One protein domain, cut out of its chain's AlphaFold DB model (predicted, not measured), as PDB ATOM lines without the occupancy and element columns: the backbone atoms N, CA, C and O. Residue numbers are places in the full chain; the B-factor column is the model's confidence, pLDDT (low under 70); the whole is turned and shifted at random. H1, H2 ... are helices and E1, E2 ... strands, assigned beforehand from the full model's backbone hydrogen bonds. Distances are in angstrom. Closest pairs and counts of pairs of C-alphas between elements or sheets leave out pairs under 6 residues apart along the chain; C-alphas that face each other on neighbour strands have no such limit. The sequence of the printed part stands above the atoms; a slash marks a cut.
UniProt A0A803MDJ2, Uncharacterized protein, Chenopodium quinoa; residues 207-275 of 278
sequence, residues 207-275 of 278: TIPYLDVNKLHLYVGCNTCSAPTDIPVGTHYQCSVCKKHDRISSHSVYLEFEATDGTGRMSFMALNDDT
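This is residues 207 to 275 of the 278 residues of an uncharacterized protein of Chenopodium quinoa (UniProt A0A803MDJ2). This is a long, narrow ribbon of three antiparallel strands with a head of loops at one end and a tight turn at the other. The long strand E2 is the inner one; E1 runs beside its earlier part and E3 beside its later part, residues 223 to 246 make the loop head, and the short helix H1 sits on the sheet after E3. The printed part has 69 residues, with three named strands and one named helix in the order E1, E2, E3, H1; the sheet order is E1 - E2 - E3, all antiparallel. The class is mostly strand, though under half of the residues are in named elements. The whole is loose, with a radius of gyration of the C-alphas of 14.9 A, and a rod in outline, spanning 46 by 22 by 16 A.

E2, residues 247 to 260, bends by 65 degrees at residue 250. E1, residues 216 to 222, is an edge strand antiparallel to E2 at 146 degrees; C-alphas 218 and 253 face each other at 4.7 A, and N 219 and O 252 are within hydrogen-bond range at 2.9 A. E3, residues 265 to 271, is the other edge strand, antiparallel to E2 at 163 degrees; C-alphas 258 and 267 face each other at 4.5 A, and N 268 and O 257 are within hydrogen-bond range at 2.8 A. E1 and E2 form a hairpin, as do E2 and E3, and the three strands make a meander, each the antiparallel neighbour of the one before. E1 and E3 are apart. Residues 236 to 237 pair antiparallel with residues 247 to 248 of E2. H1, residues 272 to 275, is on the sheet at a height of 6.4 A over the sheet, over none of the strands; its closest C-alpha pair with E2 is Val 253 and Asn 272, 5.2 A apart. H1 is too short for any O i to N i+4 pair; its 1 pair of O i and N i+3 is within range.

E2 is 36.9 A long, from C-alpha 247 at (186.440, 145.668, 177.317) to C-alpha 260 at (169.834, 172.372, 157.986). E1 is 18.0 A long and begins at C-alpha 216, (186.515, 167.206, 166.573). E3 measures 19.7 A and H1 5.3 A.

The C-alphas of His 236 and Gly 262, the two farthest apart, are 46.1 A apart. The printed part has no cut. The link E1 to E2, 24 residues, is long; E2 to E3 and E3 to H1 are tight. The mean pLDDT of the printed part is 88.5; residues 273 to 275 are under 70.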
ATOM      1  N   THR A 207     171.538 169.206 154.961       91.69
ATOM      2  CA  THR A 207     172.784 169.764 154.442       91.69
ATOM      3  C   THR A 207     173.627 170.227 155.621       91.69
ATOM      4  O   THR A 207     173.134 170.962 156.478       91.69
ATOM      5  N   ILE A 208     174.893 169.819 155.653       90.88
ATOM      6  CA  ILE A 208     175.884 170.314 156.609       90.88
ATOM      7  C   ILE A 208     176.609 171.475 155.915       90.88
ATOM      8  O   ILE A 208     177.365 171.232 154.974       90.88
ATOM      9  N   PRO A 209     176.340 172.741 156.281       84.12
ATOM     10  CA  PRO A 209     176.848 173.888 155.531       84.12
ATOM     11  C   PRO A 209     178.348 174.118 155.744       84.12
ATOM     12  O   PRO A 209     179.027 174.599 154.841       84.12
ATOM     13  N   TYR A 210     178.860 173.799 156.934       84.50
ATOM     14  CA  TYR A 210     180.272 173.918 157.277       84.50
ATOM     15  C   TYR A 210     180.623 172.922 158.382       84.50
ATOM     16  O   TYR A 210     179.924 172.854 159.394       84.50
ATOM     17  N   LEU A 211     181.709 172.178 158.184       82.31
ATOM     18  CA  LEU A 211     182.256 171.267 159.181       82.31
ATOM     19  C   LEU A 211     183.422 171.959 159.889       82.31
ATOM     20  O   LEU A 211     184.462 172.215 159.280       82.31
ATOM     21  N   ASP A 212     183.243 172.285 161.166       83.00
ATOM     22  CA  ASP A 212     184.316 172.857 161.975       83.00
ATOM     23  C   ASP A 212     185.149 171.730 162.585       83.00
ATOM     24  O   ASP A 212     184.780 171.135 163.594       83.00
ATOM     25  N   VAL A 213     186.295 171.444 161.969       79.94
ATOM     26  CA  VAL A 213     187.220 170.393 162.421       79.94
ATOM     27  C   VAL A 213     187.759 170.680 163.830       79.94
ATOM     28  O   VAL A 213     188.178 169.759 164.524       79.94
ATOM     29  N   ASN A 214     187.697 171.926 164.313       82.81
ATOM     30  CA  ASN A 214     188.086 172.241 165.692       82.81
ATOM     31  C   ASN A 214     187.083 171.710 166.730       82.81
ATOM     32  O   ASN A 214     187.420 171.637 167.910       82.81
ATOM     33  N   LYS A 215     185.876 171.320 166.300       82.88
ATOM     34  CA  LYS A 215     184.874 170.612 167.116       82.88
ATOM     35  C   LYS A 215     185.018 169.091 167.042       82.88
ATOM     36  O   LYS A 215     184.117 168.358 167.448       82.88
ATOM     37  N   LEU A 216     186.131 168.606 166.490       85.75
ATOM     38  CA  LEU A 216     186.515 167.206 166.573       85.75
ATOM     39  C   LEU A 216     187.123 166.944 167.950       85.75
ATOM     40  O   LEU A 216     188.173 167.486 168.301       85.75
ATOM     41  N   HIS A 217     186.481 166.079 168.722       87.38
ATOM     42  CA  HIS A 217     186.907 165.758 170.074       87.38
ATOM     43  C   HIS A 217     187.428 164.328 170.144       87.38
ATOM     44  O   HIS A 217     186.703 163.365 169.891       87.38
ATOM     45  N   LEU A 218     188.698 164.196 170.525       89.62
ATOM     46  CA  LEU A 218     189.349 162.920 170.802       89.62
ATOM     47  C   LEU A 218     189.224 162.596 172.287       89.62
ATOM     48  O   LEU A 218     189.499 163.439 173.142       89.62
ATOM     49  N   TYR A 219     188.858 161.362 172.595       92.00
ATOM     50  CA  TYR A 219     188.781 160.877 173.966       92.00
ATOM     51  C   TYR A 219     189.154 159.398 174.043       92.00
ATOM     52  O   TYR A 219     189.316 158.716 173.029       92.00
ATOM     53  N   VAL A 220     189.328 158.901 175.265       92.94
ATOM     54  CA  VAL A 220     189.513 157.473 175.518       92.94
ATOM     55  C   VAL A 220     188.169 156.889 175.929       92.94
ATOM     56  O   VAL A 220     187.500 157.403 176.827       92.94
ATOM     57  N   GLY A 221     187.748 155.831 175.245       93.06
ATOM     58  CA  GLY A 221     186.438 155.227 175.438       93.06
ATOM     59  C   GLY A 221     186.463 153.709 175.370       93.06
ATOM     60  O   GLY A 221     187.466 153.079 175.044       93.06
ATOM     61  N   CYS A 222     185.326 153.102 175.689       92.56
ATOM     62  CA  CYS A 222     185.104 151.674 175.486       92.56
ATOM     63  C   CYS A 222     185.138 151.343 173.989       92.56
ATOM     64  O   CYS A 222     184.329 151.885 173.241       92.56
ATOM     65  N   ASN A 223     185.946 150.370 173.570       89.62
ATOM     66  CA  ASN A 223     186.047 149.937 172.169       89.62
ATOM     67  C   ASN A 223     184.755 149.381 171.535       89.62
ATOM     68  O   ASN A 223     184.762 148.985 170.379       89.62
ATOM     69  N   THR A 224     183.668 149.245 172.300       87.19
ATOM     70  CA  THR A 224     182.401 148.674 171.818       87.19
ATOM     71  C   THR A 224     181.246 149.666 171.873       87.19
ATOM     72  O   THR A 224     180.427 149.697 170.966       87.19
ATOM     73  N   CYS A 225     181.112 150.408 172.973       88.06
ATOM     74  CA  CYS A 225     179.991 151.333 173.169       88.06
ATOM     75  C   CYS A 225     180.427 152.796 173.214       88.06
ATOM     76  O   CYS A 225     179.606 153.649 173.530       88.06
ATOM     77  N   SER A 226     181.720 153.059 173.017       89.25
ATOM     78  CA  SER A 226     182.326 154.392 172.995       89.25
ATOM     79  C   SER A 226     182.064 155.227 174.251       89.25
ATOM     80  O   SER A 226     182.261 156.428 174.257       89.25
ATOM     81  N   ALA A 227     181.659 154.599 175.358       89.19
ATOM     82  CA  ALA A 227     181.467 155.303 176.617       89.19
ATOM     83  C   ALA A 227     182.816 155.861 177.110       89.19
ATOM     84  O   ALA A 227     183.771 155.072 177.163       89.19
ATOM     85  N   PRO A 228     182.902 157.153 177.485       91.38
ATOM     86  CA  PRO A 228     184.135 157.762 177.976       91.38
ATOM     87  C   PRO A 228     184.701 157.032 179.196       91.38
ATOM     88  O   PRO A 228     183.953 156.499 180.022       91.38
ATOM     89  N   THR A 229     186.027 156.995 179.306       92.31
ATOM     90  CA  THR A 229     186.733 156.380 180.432       92.31
ATOM     91  C   THR A 229     188.097 157.029 180.649       92.31
ATOM     92  O   THR A 229     188.783 157.372 179.689       92.31
ATOM     93  N   ASP A 230     188.532 157.107 181.905       92.88
ATOM     94  CA  ASP A 230     189.886 157.555 182.273       92.88
ATOM     95  C   ASP A 230     190.908 156.403 182.275       92.88
ATOM     96  O   ASP A 230     192.061 156.553 182.682       92.88
ATOM     97  N   ILE A 231     190.482 155.212 181.853       92.25
ATOM     98  CA  ILE A 231     191.315 154.012 181.838       92.25
ATOM     99  C   ILE A 231     192.314 154.096 180.673       92.25
ATOM    100  O   ILE A 231     191.880 154.265 179.531       92.25
ATOM    101  N   PRO A 232     193.633 153.924 180.914       94.38
ATOM    102  CA  PRO A 232     194.659 154.063 179.880       94.38
ATOM    103  C   PRO A 232     194.390 153.171 178.673       94.38
ATOM    104  O   PRO A 232     194.006 152.017 178.853       94.38
ATOM    105  N   VAL A 233     194.611 153.681 177.460       95.69
ATOM    106  CA  VAL A 233     194.384 152.960 176.191       95.69
ATOM    107  C   VAL A 233     195.076 151.590 176.186       95.69
ATOM    108  O   VAL A 233     196.211 151.458 176.638       95.69
ATOM    109  N   GLY A 234     194.389 150.569 175.671       94.31
ATOM    110  CA  GLY A 234     194.864 149.184 175.613       94.31
ATOM    111  C   GLY A 234     194.614 148.374 176.889       94.31
ATOM    112  O   GLY A 234     194.947 147.191 176.935       94.31
ATOM    113  N   THR A 235     194.010 148.971 177.919       95.31
ATOM    114  CA  THR A 235     193.740 148.291 179.192       95.31
ATOM    115  C   THR A 235     192.393 147.578 179.157       95.31
ATOM    116  O   THR A 235     191.385 148.136 178.718       95.31
ATOM    117  N   HIS A 236     192.370 146.352 179.680       95.94
ATOM    118  CA  HIS A 236     191.150 145.572 179.851       95.94
ATOM    119  C   HIS A 236     190.393 145.996 181.117       95.94
ATOM    120  O   HIS A 236     190.977 146.089 182.197       95.94
ATOM    121  N   TYR A 237     189.086 146.239 181.008       93.75
ATOM    122  CA  TYR A 237     188.250 146.690 182.119       93.75
ATOM    123  C   TYR A 237     186.778 146.285 181.981       93.75
ATOM    124  O   TYR A 237     186.313 145.837 180.930       93.75
ATOM    125  N   GLN A 238     186.017 146.447 183.065       94.25
ATOM    126  CA  GLN A 238     184.562 146.338 183.032       94.25
ATOM    127  C   GLN A 238     183.951 147.709 182.738       94.25
ATOM    128  O   GLN A 238     184.046 148.630 183.548       94.25
ATOM    129  N   CYS A 239     183.290 147.843 181.590       92.56
ATOM    130  CA  CYS A 239     182.671 149.109 181.216       92.56
ATOM    131  C   CYS A 239     181.447 149.405 182.094       92.56
ATOM    132  O   CYS A 239     180.535 148.585 182.217       92.56
ATOM    133  N   SER A 240     181.396 150.610 182.662       88.56
ATOM    134  CA  SER A 240     180.298 151.079 183.512       88.56
ATOM    135  C   SER A 240     178.973 151.236 182.759       88.56
ATOM    136  O   SER A 240     177.921 151.111 183.386       88.56
ATOM    137  N   VAL A 241     179.012 151.460 181.443       88.75
ATOM    138  CA  VAL A 241     177.824 151.672 180.603       88.75
ATOM    139  C   VAL A 241     177.291 150.353 180.054       88.75
ATOM    140  O   VAL A 241     176.169 149.971 180.368       88.75
ATOM    141  N   CYS A 242     178.092 149.598 179.293       88.69
ATOM    142  CA  CYS A 242     177.611 148.341 178.706       88.69
ATOM    143  C   CYS A 242     177.639 147.151 179.681       88.69
ATOM    144  O   CYS A 242     177.176 146.069 179.326       88.69
ATOM    145  N   LYS A 243     178.192 147.331 180.892       89.62
ATOM    146  CA  LYS A 243     178.315 146.335 181.977       89.62
ATOM    147  C   LYS A 243     179.078 145.054 181.617       89.62
ATOM    148  O   LYS A 243     179.182 144.157 182.451       89.62
ATOM    149  N   LYS A 244     179.644 144.960 180.411       88.12
ATOM    150  CA  LYS A 244     180.414 143.800 179.954       88.12
ATOM    151  C   LYS A 244     181.832 143.841 180.527       88.12
ATOM    152  O   LYS A 244     182.470 144.894 180.541       88.12
ATOM    153  N   HIS A 245     182.313 142.678 180.956       86.56
ATOM    154  CA  HIS A 245     183.712 142.467 181.313       86.56
ATOM    155  C   HIS A 245     184.596 142.433 180.058       86.56
ATOM    156  O   HIS A 245     184.089 142.278 178.940       86.56
ATOM    157  N   ASP A 246     185.902 142.576 180.283       90.88
ATOM    158  CA  ASP A 246     186.948 142.397 179.274       90.88
ATOM    159  C   ASP A 246     186.833 143.347 178.066       90.88
ATOM    160  O   ASP A 246     187.048 142.977 176.914       90.88
ATOM    161  N   ARG A 247     186.422 144.595 178.321       93.88
ATOM    162  CA  ARG A 247     186.440 145.668 177.317       93.88
ATOM    163  C   ARG A 247     187.818 146.289 177.266       93.88
ATOM    164  O   ARG A 247     188.458 146.412 178.300       93.88
ATOM    165  N   ILE A 248     188.226 146.736 176.088       94.12
ATOM    166  CA  ILE A 248     189.506 147.415 175.901       94.12
ATOM    167  C   ILE A 248     189.220 148.908 175.767       94.12
ATOM    168  O   ILE A 248     188.291 149.303 175.058       94.12
ATOM    169  N   SER A 249     189.980 149.737 176.471       93.31
ATOM    170  CA  SER A 249     189.986 151.185 176.253       93.31
ATOM    171  C   SER A 249     190.674 151.500 174.922       93.31
ATOM    172  O   SER A 249     191.791 151.052 174.659       93.31
ATOM    173  N   SER A 250     190.020 152.273 174.065       92.75
ATOM    174  CA  SER A 250     190.539 152.686 172.760       92.75
ATOM    175  C   SER A 250     190.373 154.187 172.567       92.75
ATOM    176  O   SER A 250     189.594 154.834 173.267       92.75
ATOM    177  N   HIS A 251     191.103 154.743 171.603       90.75
ATOM    178  CA  HIS A 251     190.793 156.078 171.111       90.75
ATOM    179  C   HIS A 251     189.408 156.068 170.462       90.75
ATOM    180  O   HIS A 251     189.076 155.145 169.719       90.75
ATOM    181  N   SER A 252     188.627 157.091 170.773       89.88
ATOM    182  CA  SER A 252     187.320 157.358 170.195       89.88
ATOM    183  C   SER A 252     187.246 158.830 169.810       89.88
ATOM    184  O   SER A 252     187.964 159.673 170.362       89.88
ATOM    185  N   VAL A 253     186.374 159.132 168.858       88.00
ATOM    186  CA  VAL A 253     186.178 160.475 168.325       88.00
ATOM    187  C   VAL A 253     184.692 160.791 168.310       88.00
ATOM    188  O   VAL A 253     183.863 159.924 168.022       88.00
ATOM    189  N   TYR A 254     184.344 162.027 168.641       88.44
ATOM    190  CA  TYR A 254     183.036 162.573 168.312       88.44
ATOM    191  C   TYR A 254     183.175 163.921 167.619       88.44
ATOM    192  O   TYR A 254     184.161 164.638 167.809       88.44
ATOM    193  N   LEU A 255     182.181 164.244 166.801       88.25
ATOM    194  CA  LEU A 255     182.116 165.489 166.053       88.25
ATOM    195  C   LEU A 255     180.759 166.140 166.267       88.25
ATOM    196  O   LEU A 255     179.726 165.537 165.969       88.25
ATOM    197  N   GLU A 256     180.776 167.376 166.753       89.25
ATOM    198  CA  GLU A 256     179.583 168.210 166.851       89.25
ATOM    199  C   GLU A 256     179.448 169.099 165.615       89.25
ATOM    200  O   GLU A 256     180.369 169.838 165.258       89.25
ATOM    201  N   PHE A 257     178.284 169.071 164.969       89.62
ATOM    202  CA  PHE A 257     178.016 169.891 163.788       89.62
ATOM    203  C   PHE A 257     176.561 170.355 163.728       89.62
ATOM    204  O   PHE A 257     175.655 169.721 164.264       89.62
ATOM    205  N   GLU A 258     176.329 171.470 163.039       91.25
ATOM    206  CA  GLU A 258     174.980 171.931 162.718       91.25
ATOM    207  C   GLU A 258     174.581 171.450 161.325       91.25
ATOM    208  O   GLU A 258     175.372 171.522 160.382       91.25
ATOM    209  N   ALA A 259     173.330 171.024 161.170       92.38
ATOM    210  CA  ALA A 259     172.753 170.723 159.867       92.38
ATOM    211  C   ALA A 259     171.424 171.461 159.660       92.38
ATOM    212  O   ALA A 259     170.747 171.856 160.612       92.38
ATOM    213  N   THR A 260     171.059 171.671 158.395       93.38
ATOM    214  CA  THR A 260     169.834 172.372 157.986       93.38
ATOM    215  C   THR A 260     169.157 171.686 156.805       93.38
ATOM    216  O   THR A 260     169.826 171.128 155.940       93.38
ATOM    217  N   ASP A 261     167.831 171.737 156.741       93.44
ATOM    218  CA  ASP A 261     167.019 171.192 155.642       93.44
ATOM    219  C   ASP A 261     166.116 172.251 154.981       93.44
ATOM    220  O   ASP A 261     165.224 171.921 154.203       93.44
ATOM    221  N   GLY A 262     166.324 173.533 155.304       89.44
ATOM    222  CA  GLY A 262     165.467 174.641 154.873       89.44
ATOM    223  C   GLY A 262     164.211 174.855 155.727       89.44
ATOM    224  O   GLY A 262     163.623 175.930 155.645       89.44
ATOM    225  N   THR A 263     163.830 173.899 156.581       90.56
ATOM    226  CA  THR A 263     162.756 174.071 157.578       90.56
ATOM    227  C   THR A 263     163.302 174.522 158.929       90.56
ATOM    228  O   THR A 263     162.644 175.268 159.647       90.56
ATOM    229  N   GLY A 264     164.529 174.118 159.262       90.50
ATOM    230  CA  GLY A 264     165.165 174.488 160.519       90.50
ATOM    231  C   GLY A 264     166.667 174.236 160.544       90.50
ATOM    232  O   GLY A 264     167.303 173.930 159.529       90.50
ATOM    233  N   ARG A 265     167.235 174.392 161.738       90.88
ATOM    234  CA  ARG A 265     168.616 174.043 162.079       90.88
ATOM    235  C   ARG A 265     168.613 173.173 163.327       90.88
ATOM    236  O   ARG A 265     167.853 173.447 164.252       90.88
ATOM    237  N   MET A 266     169.454 172.148 163.346       90.62
ATOM    238  CA  MET A 266     169.613 171.249 164.488       90.62
ATOM    239  C   MET A 266     171.088 170.887 164.659       90.62
ATOM    240  O   MET A 266     171.822 170.767 163.675       90.62
ATOM    241  N   SER A 267     171.511 170.759 165.916       89.88
ATOM    242  CA  SER A 267     172.857 170.316 166.280       89.88
ATOM    243  C   SER A 267     172.877 168.798 166.403       89.88
ATOM    244  O   SER A 267     171.998 168.217 167.041       89.88
ATOM    245  N   PHE A 268     173.891 168.173 165.822       88.75
ATOM    246  CA  PHE A 268     174.108 166.732 165.826       88.75
ATOM    247  C   PHE A 268     175.473 166.407 166.422       88.75
ATOM    248  O   PHE A 268     176.398 167.218 166.369       88.75
ATOM    249  N   MET A 269     175.586 165.197 166.965       87.25
ATOM    250  CA  MET A 269     176.842 164.608 167.414       87.25
ATOM    251  C   MET A 269     177.009 163.258 166.718       87.25
ATOM    252  O   MET A 269     176.192 162.361 166.920       87.25
ATOM    253  N   ALA A 270     178.046 163.126 165.893       86.38
ATOM    254  CA  ALA A 270     178.440 161.857 165.281       86.38
ATOM    255  C   ALA A 270     179.545 161.193 166.112       86.38
ATOM    256  O   ALA A 270     180.408 161.889 166.652       86.38
ATOM    257  N   LEU A 271     179.529 159.862 166.206       83.94
ATOM    258  CA  LEU A 271     180.506 159.067 166.956       83.94
ATOM    259  C   LEU A 271     181.288 158.148 166.009       83.94
ATOM    260  O   LEU A 271     180.690 157.563 165.112       83.94
ATOM    261  N   ASN A 272     182.591 157.978 166.259       76.06
ATOM    262  CA  ASN A 272     183.487 156.978 165.652       76.06
ATOM    263  C   ASN A 272     183.220 156.697 164.158       76.06
ATOM    264  O   ASN A 272     183.592 157.510 163.316       76.06
ATOM    265  N   ASP A 273     182.572 155.575 163.842       65.94
ATOM    266  CA  ASP A 273     182.334 155.069 162.484       65.94
ATOM    267  C   ASP A 273     181.605 156.088 161.593       65.94
ATOM    268  O   ASP A 273     181.876 156.190 160.395       65.94
ATOM    269  N   ASP A 274     180.723 156.896 162.188       61.56
ATOM    270  CA  ASP A 274     180.008 157.942 161.463       61.56
ATOM    271  C   ASP A 274     180.948 159.096 161.091       61.56
ATOM    272  O   ASP A 274     180.764 159.710 160.049       61.56
ATOM    273  N   THR A 275     181.980 159.380 161.899       59.03
ATOM    274  CA  THR A 275     182.939 160.475 161.651       59.03
ATOM    275  C   THR A 275     183.947 160.171 160.543       59.03
ATOM    276  O   THR A 275     184.417 161.101 159.897       59.03
TER     277      THR A 275